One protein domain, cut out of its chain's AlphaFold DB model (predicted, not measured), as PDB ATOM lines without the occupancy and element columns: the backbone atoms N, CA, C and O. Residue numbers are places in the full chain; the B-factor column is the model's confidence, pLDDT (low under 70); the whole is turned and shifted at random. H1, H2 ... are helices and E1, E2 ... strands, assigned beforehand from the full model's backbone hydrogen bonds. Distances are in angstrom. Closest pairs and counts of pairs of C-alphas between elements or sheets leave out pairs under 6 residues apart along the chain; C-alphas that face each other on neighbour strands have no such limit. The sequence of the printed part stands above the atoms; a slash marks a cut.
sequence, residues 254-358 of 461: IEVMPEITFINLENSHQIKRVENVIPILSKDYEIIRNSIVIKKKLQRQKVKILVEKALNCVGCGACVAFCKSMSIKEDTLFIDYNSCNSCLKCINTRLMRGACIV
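What this domain is: This is residues 254 to 358 of the 461 residues of a protein of Candidatus Lokiarchaeota archaeon Loki_b32 (UniProt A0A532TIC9). A small four-stranded sheet, E1 E2 E4 E3, makes a wall at one end, the strand hairpin E5 and E6 sits at the other end among long loops, and the two helices H1 and H2 lie between them. Residues 312 to 325 and 336 to 358, with no named element, make up much of the end that holds the hairpin. The printed part has 105 residues, with two named helices and six named strands in the order E1 E2 H1 E3 E4 H2 E5 E6; both sheets are antiparallel. The class is mixed, helices and strands, though under half of the residues, 42, are in named elements. The whole is compact, with a radius of gyration of the C-alphas of 12.9 A, and rounded, spanning 33 by 26 by 25 A.

Where its parts are: E1 is residues 254 to 256, 6.6 A long, beginning at C-alpha 254 at (243.184, 250.593, 169.375). E2 is residues 261 to 264, 9.9 A. H1, residues 268 to 275, is 10.2 A long. E3 is residues 286 to 288, 6.3 A, and E4 residues 291 to 294, 9.7 A. H2, residues 300 to 311, is 16.2 A long, beginning at C-alpha 300 at (242.055, 246.024, 163.709). E5 is residues 326 to 329, 9.9 A, and E6 residues 332 to 335, 10.1 A, ending at C-alpha 335 at (251.446, 231.742, 174.682).

How they stand to each other: E1 and E2 form a hairpin, with N 255 and O 262 3.0 A apart, within hydrogen-bond range. E2 and E4 are antiparallel neighbours, with N 263 to O 292 at 2.9 A. The hairpin E3 and E4 has N 293 to O 286 at 2.8 A. E2, H1 and E3 are a split strand-helix-strand unit, two strands running the same way with E4 between them in the sheet, and its crossover is right-handed. H1 is on this sheet but only grazes it. H2 is on it, over E1, at a height of 9.6 A over the sheet; at 28 degrees to E1 on the local plane, it only just runs along the strands. H2 touches H1 with residues 306 to 311 alone, at a steep tilt of 57 degrees, opposite ways; their closest C-alphas, of Val 274 and Ala 310, are 5.3 A apart. The closest C-alphas of H2 and E6, of Ala 310 and Leu 333, are 6.4 A apart. E5 and E6 form a hairpin, with N 327 to O 334 at 2.9 A. In H1 and H2 every O i to N i+4 pair is within hydrogen-bond range.

The domain as a whole: The two C-alphas farthest apart, of Pro 258 and Cys 316, are 35.8 A apart. The printed part has no cut. The link from H2 to E5, 14 residues, is long. The mean pLDDT of the printed part is 86.5, and residues 349 to 355 are under 70.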
ATOM      1  N   ILE A 254     242.378 251.224 170.434       82.38
ATOM      2  CA  ILE A 254     243.184 250.593 169.375       82.38
ATOM      3  C   ILE A 254     243.220 251.545 168.184       82.38
ATOM      4  O   ILE A 254     242.178 251.782 167.562       82.38
ATOM      5  N   GLU A 255     244.410 252.029 167.848       82.50
ATOM      6  CA  GLU A 255     244.661 252.878 166.684       82.50
ATOM      7  C   GLU A 255     245.521 252.106 165.684       82.50
ATOM      8  O   GLU A 255     246.543 251.521 166.035       82.50
ATOM      9  N   VAL A 256     245.073 252.044 164.431       83.06
ATOM     10  CA  VAL A 256     245.792 251.356 163.354       83.06
ATOM     11  C   VAL A 256     246.096 252.385 162.279       83.06
ATOM     12  O   VAL A 256     245.179 252.853 161.604       83.06
ATOM     13  N   MET A 257     247.372 252.715 162.128       82.38
ATOM     14  CA  MET A 257     247.918 253.609 161.109       82.38
ATOM     15  C   MET A 257     248.546 252.784 159.963       82.38
ATOM     16  O   MET A 257     248.657 251.558 160.082       82.38
ATOM     17  N   PRO A 258     248.922 253.402 158.825       80.50
ATOM     18  CA  PRO A 258     249.500 252.689 157.681       80.50
ATOM     19  C   PRO A 258     250.753 251.864 158.003       80.50
ATOM     20  O   PRO A 258     250.920 250.796 157.422       80.50
ATOM     21  N   GLU A 259     251.571 252.311 158.958       87.56
ATOM     22  CA  GLU A 259     252.848 251.668 159.305       87.56
ATOM     23  C   GLU A 259     252.931 251.227 160.769       87.56
ATOM     24  O   GLU A 259     253.784 250.421 161.124       87.56
ATOM     25  N   ILE A 260     252.026 251.702 161.629       91.00
ATOM     26  CA  ILE A 260     252.100 251.481 163.076       91.00
ATOM     27  C   ILE A 260     250.733 251.075 163.625       91.00
ATOM     28  O   ILE A 260     249.695 251.607 163.236       91.00
ATOM     29  N   THR A 261     250.721 250.126 164.558       91.19
ATOM     30  CA  THR A 261     249.548 249.787 165.370       91.19
ATOM     31  C   THR A 261     249.813 250.145 166.829       91.19
ATOM     32  O   THR A 261     250.774 249.643 167.411       91.19
ATOM     33  N   PHE A 262     248.931 250.947 167.428       90.62
ATOM     34  CA  PHE A 262     248.954 251.311 168.843       90.62
ATOM     35  C   PHE A 262     247.833 250.606 169.607       90.62
ATOM     36  O   PHE A 262     246.665 250.613 169.199       90.62
ATOM     37  N   ILE A 263     248.186 250.017 170.746       91.06
ATOM     38  CA  ILE A 263     247.241 249.444 171.707       91.06
ATOM     39  C   ILE A 263     247.410 250.201 173.020       91.06
ATOM     40  O   ILE A 263     248.338 249.920 173.775       91.06
ATOM     41  N   ASN A 264     246.517 251.155 173.279       87.69
ATOM     42  CA  ASN A 264     246.530 251.968 174.493       87.69
ATOM     43  C   ASN A 264     245.716 251.284 175.597       87.69
ATOM     44  O   ASN A 264     244.525 251.004 175.408       87.69
ATOM     45  N   LEU A 265     246.362 251.030 176.732       88.38
ATOM     46  CA  LEU A 265     245.817 250.339 177.900       88.38
ATOM     47  C   LEU A 265     245.777 251.288 179.110       88.38
ATOM     48  O   LEU A 265     246.391 252.349 179.107       88.38
ATOM     49  N   GLU A 266     245.020 250.936 180.145       85.62
ATOM     50  CA  GLU A 266     244.792 251.818 181.302       85.62
ATOM     51  C   GLU A 266     245.897 251.708 182.363       85.62
ATOM     52  O   GLU A 266     246.165 252.671 183.075       85.62
ATOM     53  N   ASN A 267     246.520 250.534 182.511       85.19
ATOM     54  CA  ASN A 267     247.503 250.268 183.565       85.19
ATOM     55  C   ASN A 267     248.474 249.130 183.206       85.19
ATOM     56  O   ASN A 267     248.222 248.327 182.304       85.19
ATOM     57  N   SER A 268     249.560 249.019 183.976       86.88
ATOM     58  CA  SER A 268     250.611 248.002 183.810       86.88
ATOM     59  C   SER A 268     250.097 246.560 183.887       86.88
ATOM     60  O   SER A 268     250.599 245.681 183.186       86.88
ATOM     61  N   HIS A 269     249.047 246.299 184.673       87.44
ATOM     62  CA  HIS A 269     248.435 244.973 184.748       87.44
ATOM     63  C   HIS A 269     247.791 244.565 183.414       87.44
ATOM     64  O   HIS A 269     247.948 243.426 182.974       87.44
ATOM     65  N   GLN A 270     247.095 245.484 182.737       87.75
ATOM     66  CA  GLN A 270     246.548 245.233 181.403       87.75
ATOM     67  C   GLN A 270     247.657 244.986 180.374       87.75
ATOM     68  O   GLN A 270     247.519 244.066 179.565       87.75
ATOM     69  N   ILE A 271     248.756 245.750 180.436       90.25
ATOM     70  CA  ILE A 271     249.920 245.573 179.549       90.25
ATOM     71  C   ILE A 271     250.459 244.155 179.682       90.25
ATOM     72  O   ILE A 271     250.449 243.429 178.692       90.25
ATOM     73  N   LYS A 272     250.786 243.712 180.904       89.94
ATOM     74  CA  LYS A 272     251.308 242.360 181.168       89.94
ATOM     75  C   LYS A 272     250.392 241.265 180.611       89.94
ATOM     76  O   LYS A 272     250.842 240.268 180.050       89.94
ATOM     77  N   ARG A 273     249.069 241.438 180.723       91.06
ATOM     78  CA  ARG A 273     248.101 240.471 180.177       91.06
ATOM     79  C   ARG A 273     248.119 240.417 178.654       91.06
ATOM     80  O   ARG A 273     248.016 239.325 178.103       91.06
ATOM     81  N   VAL A 274     248.190 241.564 177.975       91.56
ATOM     82  CA  VAL A 274     248.250 241.615 176.504       91.56
ATOM     83  C   VAL A 274     249.612 241.138 176.003       91.56
ATOM     84  O   VAL A 274     249.660 240.385 175.033       91.56
ATOM     85  N   GLU A 275     250.691 241.489 176.695       92.62
ATOM     86  CA  GLU A 275     252.064 241.059 176.428       92.62
ATOM     87  C   GLU A 275     252.184 239.527 176.369       92.62
ATOM     88  O   GLU A 275     252.693 238.971 175.392       92.62
ATOM     89  N   ASN A 276     251.552 238.826 177.320       92.44
ATOM     90  CA  ASN A 276     251.484 237.360 177.360       92.44
ATOM     91  C   ASN A 276     250.905 236.704 176.097       92.44
ATOM     92  O   ASN A 276     250.972 235.483 175.973       92.44
ATOM     93  N   VAL A 277     250.270 237.461 175.193       92.19
ATOM     94  CA  VAL A 277     249.647 236.928 173.973       92.19
ATOM     95  C   VAL A 277     249.944 237.726 172.700       92.19
ATOM     96  O   VAL A 277     249.660 237.222 171.609       92.19
ATOM     97  N   ILE A 278     250.515 238.935 172.792       92.56
ATOM     98  CA  ILE A 278     250.776 239.819 171.643       92.56
ATOM     99  C   ILE A 278     251.637 239.188 170.537       92.56
ATOM    100  O   ILE A 278     251.335 239.419 169.360       92.56
ATOM    101  N   PRO A 279     252.577 238.271 170.838       91.62
ATOM    102  CA  PRO A 279     253.366 237.584 169.816       91.62
ATOM    103  C   PRO A 279     252.587 236.665 168.880       91.62
ATOM    104  O   PRO A 279     253.122 236.254 167.853       91.62
ATOM    105  N   ILE A 280     251.303 236.402 169.150       91.31
ATOM    106  CA  ILE A 280     250.395 235.809 168.154       91.31
ATOM    107  C   ILE A 280     250.264 236.717 166.917       91.31
ATOM    108  O   ILE A 280     250.054 236.218 165.812       91.31
ATOM    109  N   LEU A 281     250.361 238.039 167.093       91.56
ATOM    110  CA  LEU A 281     250.268 239.040 166.027       91.56
ATOM    111  C   LEU A 281     251.639 239.575 165.600       91.56
ATOM    112  O   LEU A 281     251.876 239.763 164.402       91.56
ATOM    113  N   SER A 282     252.539 239.846 166.547       90.81
ATOM    114  CA  SER A 282     253.893 240.333 166.253       90.81
ATOM    115  C   SER A 282     254.866 240.034 167.383       90.81
ATOM    116  O   SER A 282     254.567 240.359 168.527       90.81
ATOM    117  N   LYS A 283     256.031 239.461 167.053       88.44
ATOM    118  CA  LYS A 283     257.163 239.337 167.988       88.44
ATOM    119  C   LYS A 283     257.919 240.658 168.156       88.44
ATOM    120  O   LYS A 283     258.468 240.897 169.217       88.44
ATOM    121  N   ASP A 284     257.898 241.492 167.121       90.88
ATOM    122  CA  ASP A 284     258.461 242.837 167.132       90.88
ATOM    123  C   ASP A 284     257.395 243.826 167.627       90.88
ATOM    124  O   ASP A 284     256.392 244.059 166.933       90.88
ATOM    125  N   TYR A 285     257.555 244.282 168.868       93.94
ATOM    126  CA  TYR A 285     256.735 245.293 169.527       93.94
ATOM    127  C   TYR A 285     257.550 245.999 170.617       93.94
ATOM    128  O   TYR A 285     258.435 245.405 171.227       93.94
ATOM    129  N   GLU A 286     257.208 247.250 170.895       94.50
ATOM    130  CA  GLU A 286     257.802 248.057 171.959       94.50
ATOM    131  C   GLU A 286     256.718 248.436 172.974       94.50
ATOM    132  O   GLU A 286     255.558 248.662 172.612       94.50
ATOM    133  N   ILE A 287     257.080 248.503 174.255       93.56
ATOM    134  CA  ILE A 287     256.199 249.005 175.313       93.56
ATOM    135  C   ILE A 287     256.638 250.430 175.639       93.56
ATOM    136  O   ILE A 287     257.738 250.648 176.139       93.56
ATOM    137  N   ILE A 288     255.767 251.403 175.374       91.31
ATOM    138  CA  ILE A 288     256.004 252.819 175.662       91.31
ATOM    139  C   ILE A 288     254.897 253.296 176.599       91.31
ATOM    140  O   ILE A 288     253.736 253.394 176.204       91.31
ATOM    141  N   ARG A 289     255.245 253.604 177.856       87.88
ATOM    142  CA  ARG A 289     254.281 253.967 178.914       87.88
ATOM    143  C   ARG A 289     253.181 252.900 179.054       87.88
ATOM    144  O   ARG A 289     253.483 251.766 179.407       87.88
ATOM    145  N   ASN A 290     251.928 253.253 178.755       87.38
ATOM    146  CA  ASN A 290     250.772 252.356 178.809       87.38
ATOM    147  C   ASN A 290     250.354 251.809 177.432       87.38
ATOM    148  O   ASN A 290     249.210 251.381 177.249       87.38
ATOM    149  N   SER A 291     251.267 251.825 176.460       89.38
ATOM    150  CA  SER A 291     250.969 251.489 175.073       89.38
ATOM    151  C   SER A 291     251.895 250.403 174.546       89.38
ATOM    152  O   SER A 291     253.109 250.465 174.720       89.38
ATOM    153  N   ILE A 292     251.313 249.422 173.858       93.19
ATOM    154  CA  ILE A 292     252.063 248.464 173.040       93.19
ATOM    155  C   ILE A 292     252.068 249.002 171.609       93.19
ATOM    156  O   ILE A 292     251.003 249.208 171.014       93.19
ATOM    157  N   VAL A 293     253.266 249.221 171.072       93.94
ATOM    158  CA  VAL A 293     253.515 249.779 169.742       93.94
ATOM    159  C   VAL A 293     254.078 248.692 168.842       93.94
ATOM    160  O   VAL A 293     255.030 248.008 169.196       93.94
ATOM    161  N   ILE A 294     253.483 248.516 167.665       94.38
ATOM    162  CA  ILE A 294     253.925 247.530 166.676       94.38
ATOM    163  C   ILE A 294     254.195 248.271 165.372       94.38
ATOM    164  O   ILE A 294     253.261 248.838 164.804       94.38
ATOM    165  N   LYS A 295     255.438 248.221 164.872       91.62
ATOM    166  CA  LYS A 295     255.894 248.868 163.622       91.62
ATOM    167  C   LYS A 295     255.406 248.137 162.360       91.62
ATOM    168  O   LYS A 295     256.170 247.832 161.453       91.62
ATOM    169  N   LYS A 296     254.123 247.762 162.339       91.56
ATOM    170  CA  LYS A 296     253.414 247.287 161.145       91.56
ATOM    171  C   LYS A 296     251.909 247.494 161.274       91.56
ATOM    172  O   LYS A 296     251.333 247.462 162.368       91.56
ATOM    173  N   LYS A 297     251.228 247.580 160.133       90.44
ATOM    174  CA  LYS A 297     249.762 247.597 160.069       90.44
ATOM    175  C   LYS A 297     249.173 246.226 160.386       90.44
ATOM    176  O   LYS A 297     249.359 245.259 159.648       90.44
ATOM    177  N   LEU A 298     248.396 246.144 161.463       90.69
ATOM    178  CA  LEU A 298     247.637 244.947 161.821       90.69
ATOM    179  C   LEU A 298     246.153 245.090 161.481       90.69
ATOM    180  O   LEU A 298     245.575 246.172 161.472       90.69
ATOM    181  N   GLN A 299     245.480 243.961 161.257       89.62
ATOM    182  CA  GLN A 299     244.027 243.963 161.091       89.62
ATOM    183  C   GLN A 299     243.349 244.311 162.423       89.62
ATOM    184  O   GLN A 299     243.342 243.490 163.345       89.62
ATOM    185  N   ARG A 300     242.716 245.489 162.500       86.88
ATOM    186  CA  ARG A 300     242.055 246.024 163.709       86.88
ATOM    187  C   ARG A 300     241.172 245.000 164.424       86.88
ATOM    188  O   ARG A 300     241.234 244.871 165.643       86.88
ATOM    189  N   GLN A 301     240.397 244.215 163.673       84.88
ATOM    190  CA  GLN A 301     239.510 243.200 164.244       84.88
ATOM    191  C   GLN A 301     240.267 242.062 164.951       84.88
ATOM    192  O   GLN A 301     239.814 241.573 165.984       84.88
ATOM    193  N   LYS A 302     241.423 241.640 164.425       88.06
ATOM    194  CA  LYS A 302     242.260 240.600 165.044       88.06
ATOM    195  C   LYS A 302     242.926 241.110 166.317       88.06
ATOM    196  O   LYS A 302     242.917 240.396 167.317       88.06
ATOM    197  N   VAL A 303     243.425 242.348 166.285       88.69
ATOM    198  CA  VAL A 303     243.967 243.041 167.464       88.69
ATOM    199  C   VAL A 303     242.897 243.123 168.548       88.69
ATOM    200  O   VAL A 303     243.117 242.656 169.660       88.69
ATOM    201  N   LYS A 304     241.691 243.591 168.195       84.75
ATOM    202  CA  LYS A 304     240.555 243.671 169.117       84.75
ATOM    203  C   LYS A 304     240.239 242.323 169.762       84.75
ATOM    204  O   LYS A 304     240.135 242.250 170.979       84.75
ATOM    205  N   ILE A 305     240.118 241.249 168.977       84.81
ATOM    206  CA  ILE A 305     239.814 239.912 169.516       84.81
ATOM    207  C   ILE A 305     240.909 239.433 170.472       84.81
ATOM    208  O   ILE A 305     240.590 238.840 171.503       84.81
ATOM    209  N   LEU A 306     242.182 239.659 170.133       88.44
ATOM    210  CA  LEU A 306     243.302 239.254 170.973       88.44
ATOM    211  C   LEU A 306     243.299 240.010 172.306       88.44
ATOM    212  O   LEU A 306     243.335 239.372 173.358       88.44
ATOM    213  N   VAL A 307     243.193 241.341 172.254       87.00
ATOM    214  CA  VAL A 307     243.146 242.212 173.435       87.00
ATOM    215  C   VAL A 307     241.941 241.856 174.307       87.00
ATOM    216  O   VAL A 307     242.104 241.608 175.498       87.00
ATOM    217  N   GLU A 308     240.749 241.688 173.718       82.44
ATOM    218  CA  GLU A 308     239.561 241.214 174.440       82.44
ATOM    219  C   GLU A 308     239.818 239.872 175.139       82.44
ATOM    220  O   GLU A 308     239.399 239.690 176.279       82.44
ATOM    221  N   LYS A 309     240.497 238.920 174.485       85.19
ATOM    222  CA  LYS A 309     240.832 237.615 175.080       85.19
ATOM    223  C   LYS A 309     241.776 237.748 176.268       85.19
ATOM    224  O   LYS A 309     241.577 237.056 177.262       85.19
ATOM    225  N   ALA A 310     242.807 238.574 176.128       87.69
ATOM    226  CA  ALA A 310     243.866 238.745 177.111       87.69
ATOM    227  C   ALA A 310     243.327 239.412 178.380       87.69
ATOM    228  O   ALA A 310     243.405 238.871 179.486       87.69
ATOM    229  N   LEU A 311     242.679 240.558 178.188       84.75
ATOM    230  CA  LEU A 311     242.106 241.353 179.259       84.75
ATOM    231  C   LEU A 311     241.004 240.571 179.980       84.75
ATOM    232  O   LEU A 311     241.014 240.464 181.198       84.75
ATOM    233  N   ASN A 312     240.122 239.893 179.247       81.50
ATOM    234  CA  ASN A 312     239.006 239.172 179.858       81.50
ATOM    235  C   ASN A 312     239.320 237.714 180.225       81.50
ATOM    236  O   ASN A 312     238.399 236.954 180.493       81.50
ATOM    237  N   CYS A 313     240.572 237.253 180.183       85.94
ATOM    238  CA  CYS A 313     240.860 235.868 180.566       85.94
ATOM    239  C   CYS A 313     240.483 235.599 182.040       85.94
ATOM    240  O   CYS A 313     240.797 236.390 182.924       85.94
ATOM    241  N   VAL A 314     239.821 234.468 182.287       85.81
ATOM    242  CA  VAL A 314     239.384 234.004 183.621       85.81
ATOM    243  C   VAL A 314     239.968 232.628 183.961       85.81
ATOM    244  O   VAL A 314     239.369 231.861 184.707       85.81
ATOM    245  N   GLY A 315     241.057 232.241 183.296       88.56
ATOM    246  CA  GLY A 315     241.709 230.948 183.514       88.56
ATOM    247  C   GLY A 315     240.954 229.706 183.017       88.56
ATOM    248  O   GLY A 315     241.436 228.599 183.185       88.56
ATOM    249  N   CYS A 316     239.807 229.838 182.336       88.94
ATOM    250  CA  CYS A 316     238.934 228.691 182.007       88.94
ATOM    251  C   CYS A 316     239.534 227.567 181.131       88.94
ATOM    252  O   CYS A 316     238.871 226.562 180.898       88.94
ATOM    253  N   GLY A 317     240.711 227.748 180.527       89.31
ATOM    254  CA  GLY A 317     241.377 226.715 179.721       89.31
ATOM    255  C   GLY A 317     240.747 226.373 178.361       89.31
ATOM    256  O   GLY A 317     241.411 225.749 177.541       89.31
ATOM    257  N   ALA A 318     239.535 226.839 178.034       88.88
ATOM    258  CA  ALA A 318     238.812 226.431 176.815       88.88
ATOM    259  C   ALA A 318     239.575 226.644 175.489       88.88
ATOM    260  O   ALA A 318     239.306 225.978 174.488       88.88
ATOM    261  N   CYS A 319     240.506 227.599 175.454       86.25
ATOM    262  CA  CYS A 319     241.310 227.895 174.270       86.25
ATOM    263  C   CYS A 319     242.594 227.058 174.138       86.25
ATOM    264  O   CYS A 319     243.107 226.952 173.025       86.25
ATOM    265  N   VAL A 320     243.052 226.400 175.207       88.19
ATOM    266  CA  VAL A 320     244.226 225.499 175.210       88.19
ATOM    267  C   VAL A 320     243.986 224.260 174.335       88.19
ATOM    268  O   VAL A 320     244.892 223.721 173.693       88.19
ATOM    269  N   ALA A 321     242.725 223.854 174.192       84.06
ATOM    270  CA  ALA A 321     242.313 222.820 173.249       84.06
ATOM    271  C   ALA A 321     242.733 223.097 171.794       84.06
ATOM    272  O   ALA A 321     242.984 222.163 171.035       84.06
ATOM    273  N   PHE A 322     242.845 224.368 171.395       80.62
ATOM    274  CA  PHE A 322     243.078 224.754 170.000       80.62
ATOM    275  C   PHE A 322     244.544 224.920 169.621       80.62
ATOM    276  O   PHE A 322     244.870 224.884 168.434       80.62
ATOM    277  N   CYS A 323     245.414 225.162 170.594       86.62
ATOM    278  CA  CYS A 323     246.795 225.532 170.337       86.62
ATOM    279  C   CYS A 323     247.690 224.924 171.411       86.62
ATOM    280  O   CYS A 323     247.498 225.199 172.591       86.62
ATOM    281  N   LYS A 324     248.669 224.113 170.990       88.12
ATOM    282  CA  LYS A 324     249.654 223.492 171.891       88.12
ATOM    283  C   LYS A 324     250.539 224.525 172.591       88.12
ATOM    284  O   LYS A 324     250.982 224.285 173.699       88.12
ATOM    285  N   SER A 325     250.743 225.675 171.956       91.56
ATOM    286  CA  SER A 325     251.527 226.778 172.501       91.56
ATOM    287  C   SER A 325     250.774 227.571 173.570       91.56
ATOM    288  O   SER A 325     251.373 228.414 174.222       91.56
ATOM    289  N   MET A 326     249.460 227.369 173.740       91.00
ATOM    290  CA  MET A 326     248.672 228.085 174.746       91.00
ATOM    291  C   MET A 326     248.644 227.329 176.069       91.00
ATOM    292  O   MET A 326     248.398 226.130 176.097       91.00
ATOM    293  N   SER A 327     248.780 228.063 177.166       91.12
ATOM    294  CA  SER A 327     248.615 227.561 178.531       91.12
ATOM    295  C   SER A 327     247.903 228.594 179.405       91.12
ATOM    296  O   SER A 327     247.733 229.750 179.011       91.12
ATOM    297  N   ILE A 328     247.438 228.169 180.578       89.50
ATOM    298  CA  ILE A 328     246.917 229.067 181.610       89.50
ATOM    299  C   ILE A 328     247.967 229.160 182.718       89.50
ATOM    300  O   ILE A 328     248.428 228.128 183.198       89.50
ATOM    301  N   LYS A 329     248.336 230.382 183.108       85.62
ATOM    302  CA  LYS A 329     249.233 230.684 184.235       85.62
ATOM    303  C   LYS A 329     248.607 231.820 185.036       85.62
ATOM    304  O   LYS A 329     248.172 232.781 184.414       85.62
ATOM    305  N   GLU A 330     248.531 231.715 186.365       78.75
ATOM    306  CA  GLU A 330     247.989 232.779 187.241       78.75
ATOM    307  C   GLU A 330     246.642 233.357 186.741       78.75
ATOM    308  O   GLU A 330     246.489 234.564 186.562       78.75
ATOM    309  N   ASP A 331     245.673 232.493 186.409       75.31
ATOM    310  CA  ASP A 331     244.365 232.874 185.838       75.31
ATOM    311  C   ASP A 331     244.389 233.631 184.492       75.31
ATOM    312  O   ASP A 331     243.341 234.036 183.968       75.31
ATOM    313  N   THR A 332     245.554 233.779 183.865       84.00
ATOM    314  CA  THR A 332     245.713 234.449 182.577       84.00
ATOM    315  C   THR A 332     246.181 233.504 181.473       84.00
ATOM    316  O   THR A 332     246.701 232.414 181.704       84.00
ATOM    317  N   LEU A 333     245.909 233.902 180.231       89.19
ATOM    318  CA  LEU A 333     246.324 233.162 179.047       89.19
ATOM    319  C   LEU A 333     247.776 233.506 178.737       89.19
ATOM    320  O   LEU A 333     248.115 234.680 178.629       89.19
ATOM    321  N   PHE A 334     248.588 232.480 178.531       91.81
ATOM    322  CA  PHE A 334     249.979 232.598 178.123       91.81
ATOM    323  C   PHE A 334     250.187 231.855 176.801       91.81
ATOM    324  O   PHE A 334     249.613 230.780 176.595       91.81
ATOM    325  N   ILE A 335     250.988 232.420 175.898       92.12
ATOM    326  CA  ILE A 335     251.446 231.742 174.682       92.12
ATOM    327  C   ILE A 335     252.961 231.547 174.756       92.12
ATOM    328  O   ILE A 335     253.708 232.491 174.977       92.12
ATOM    329  N   ASP A 336     253.415 230.318 174.544       92.12
ATOM    330  CA  ASP A 336     254.823 230.032 174.310       92.12
ATOM    331  C   ASP A 336     255.218 230.486 172.896       92.12
ATOM    332  O   ASP A 336     254.734 229.972 171.881       92.12
ATOM    333  N   TYR A 337     256.094 231.484 172.837       86.38
ATOM    334  CA  TYR A 337     256.523 232.138 171.603       86.38
ATOM    335  C   TYR A 337     257.449 231.283 170.739       86.38
ATOM    336  O   TYR A 337     257.546 231.533 169.532       86.38
ATOM    337  N   ASN A 338     258.112 230.290 171.335       89.56
ATOM    338  CA  ASN A 338     259.026 229.403 170.622       89.56
ATOM    339  C   ASN A 338     258.250 228.359 169.818       89.56
ATOM    340  O   ASN A 338     258.624 228.044 168.692       89.56
ATOM    341  N   SER A 339     257.117 227.887 170.343       90.62
ATOM    342  CA  SER A 339     256.254 226.929 169.641       90.62
ATOM    343  C   SER A 339     255.138 227.574 168.808       90.62
ATOM    344  O   SER A 339     254.524 226.903 167.973       90.62
ATOM    345  N   CYS A 340     254.834 228.861 169.012       90.94
ATOM    346  CA  CYS A 340     253.785 229.556 168.266       90.94
ATOM    347  C   CYS A 340     254.228 229.903 166.834       90.94
ATOM    348  O   CYS A 340     255.159 230.675 166.626       90.94
ATOM    349  N   ASN A 341     253.478 229.416 165.840       90.88
ATOM    350  CA  ASN A 341     253.695 229.708 164.415       90.88
ATOM    351  C   ASN A 341     252.766 230.797 163.842       90.88
ATOM    352  O   ASN A 341     252.615 230.906 162.627       90.88
ATOM    353  N   SER A 342     252.060 231.541 164.698       89.69
ATOM    354  CA  SER A 342     251.161 232.635 164.304       89.69
ATOM    355  C   SER A 342     250.119 232.279 163.228       89.69
ATOM    356  O   SER A 342     249.707 233.130 162.450       89.69
ATOM    357  N   CYS A 343     249.592 231.045 163.216       89.50
ATOM    358  CA  CYS A 343     248.535 230.631 162.272       89.50
ATOM    359  C   CYS A 343     247.154 231.296 162.495       89.50
ATOM    360  O   CYS A 343     246.203 231.034 161.755       89.50
ATOM    361  N   LEU A 344     247.003 232.104 163.553       88.12
ATOM    362  CA  LEU A 344     245.818 232.909 163.906       88.12
ATOM    363  C   LEU A 344     244.510 232.130 164.160       88.12
ATOM    364  O   LEU A 344     243.456 232.735 164.379       88.12
ATOM    365  N   LYS A 345     244.541 230.791 164.197       84.31
ATOM    366  CA  LYS A 345     243.351 229.958 164.475       84.31
ATOM    367  C   LYS A 345     242.715 230.275 165.833       84.31
ATOM    368  O   LYS A 345     241.494 230.239 165.958       84.31
ATOM    369  N   CYS A 346     243.526 230.628 166.830       83.50
ATOM    370  CA  CYS A 346     243.100 230.935 168.198       83.50
ATOM    371  C   CYS A 346     242.343 232.269 168.356       83.50
ATOM    372  O   CYS A 346     241.724 232.496 169.396       83.50
ATOM    373  N   ILE A 347     242.366 233.128 167.332       84.44
ATOM    374  CA  ILE A 347     241.616 234.391 167.267       84.44
ATOM    375  C   ILE A 347     240.586 234.396 166.123       84.44
ATOM    376  O   ILE A 347     239.979 235.423 165.825       84.44
ATOM    377  N   ASN A 348     240.349 233.243 165.487       79.56
ATOM    378  CA  ASN A 348     239.350 233.081 164.432       79.56
ATOM    379  C   ASN A 348     237.957 232.810 165.032       79.56
ATOM    380  O   ASN A 348     237.775 231.909 165.850       79.56
ATOM    381  N   THR A 349     236.940 233.556 164.600       66.88
ATOM    382  CA  THR A 349     235.569 233.472 165.128       66.88
ATOM    383  C   THR A 349     234.743 232.296 164.593       66.88
ATOM    384  O   THR A 349     233.636 232.081 165.086       66.88
ATOM    385  N   ARG A 350     235.246 231.504 163.636       68.25
ATOM    386  CA  ARG A 350     234.492 230.383 163.037       68.25
ATOM    387  C   ARG A 350     234.436 229.141 163.937       68.25
ATOM    388  O   ARG A 350     233.354 228.636 164.222       68.25
ATOM    389  N   LEU A 351     235.580 228.648 164.423       61.41
ATOM    390  CA  LEU A 351     235.645 227.428 165.248       61.41
ATOM    391  C   LEU A 351     235.462 227.761 166.729       61.41
ATOM    392  O   LEU A 351     236.152 228.625 167.266       61.41
ATOM    393  N   MET A 352     234.495 227.108 167.386       61.66
ATOM    394  CA  MET A 352     234.135 227.335 168.800       61.66
ATOM    395  C   MET A 352     233.875 228.804 169.188       61.66
ATOM    396  O   MET A 352     233.766 229.117 170.379       61.66
ATOM    397  N   ARG A 353     233.697 229.687 168.194       66.25
ATOM    398  CA  ARG A 353     233.655 231.150 168.326       66.25
ATOM    399  C   ARG A 353     234.946 231.743 168.919       66.25
ATOM    400  O   ARG A 353     234.888 232.554 169.841       66.25
ATOM    401  N   GLY A 354     236.113 231.304 168.442       65.38
ATOM    402  CA  GLY A 354     237.427 231.730 168.955       65.38
ATOM    403  C   GLY A 354     237.770 231.158 170.332       65.38
ATOM    404  O   GLY A 354     238.667 231.658 171.005       65.38
ATOM    405  N   ALA A 355     237.006 230.151 170.779       69.75
ATOM    406  CA  ALA A 355     237.183 229.406 172.029       69.75
ATOM    407  C   ALA A 355     237.298 230.246 173.317       69.75
ATOM    408  O   ALA A 355     237.622 229.723 174.377       69.75
ATOM    409  N   CYS A 356     237.003 231.545 173.254       82.88
ATOM    410  CA  CYS A 356     236.976 232.421 174.414       82.88
ATOM    411  C   CYS A 356     235.553 232.472 174.958       82.88
ATOM    412  O   CYS A 356     234.673 233.097 174.362       82.88
ATOM    413  N   ILE A 357     235.300 231.792 176.074       82.56
ATOM    414  CA  ILE A 357     233.971 231.824 176.690       82.56
ATOM    415  C   ILE A 357     233.627 233.222 177.198       82.56
ATOM    416  O   ILE A 357     232.482 233.625 177.077       82.56
ATOM    417  N   VAL A 358     234.613 233.983 177.673       78.62
ATOM    418  CA  VAL A 358     234.375 235.296 178.278       78.62
ATOM    419  C   VAL A 358     233.922 236.285 177.215       78.62
ATOM    420  O   VAL A 358     232.843 236.854 177.306       78.62
TER     421      VAL A 358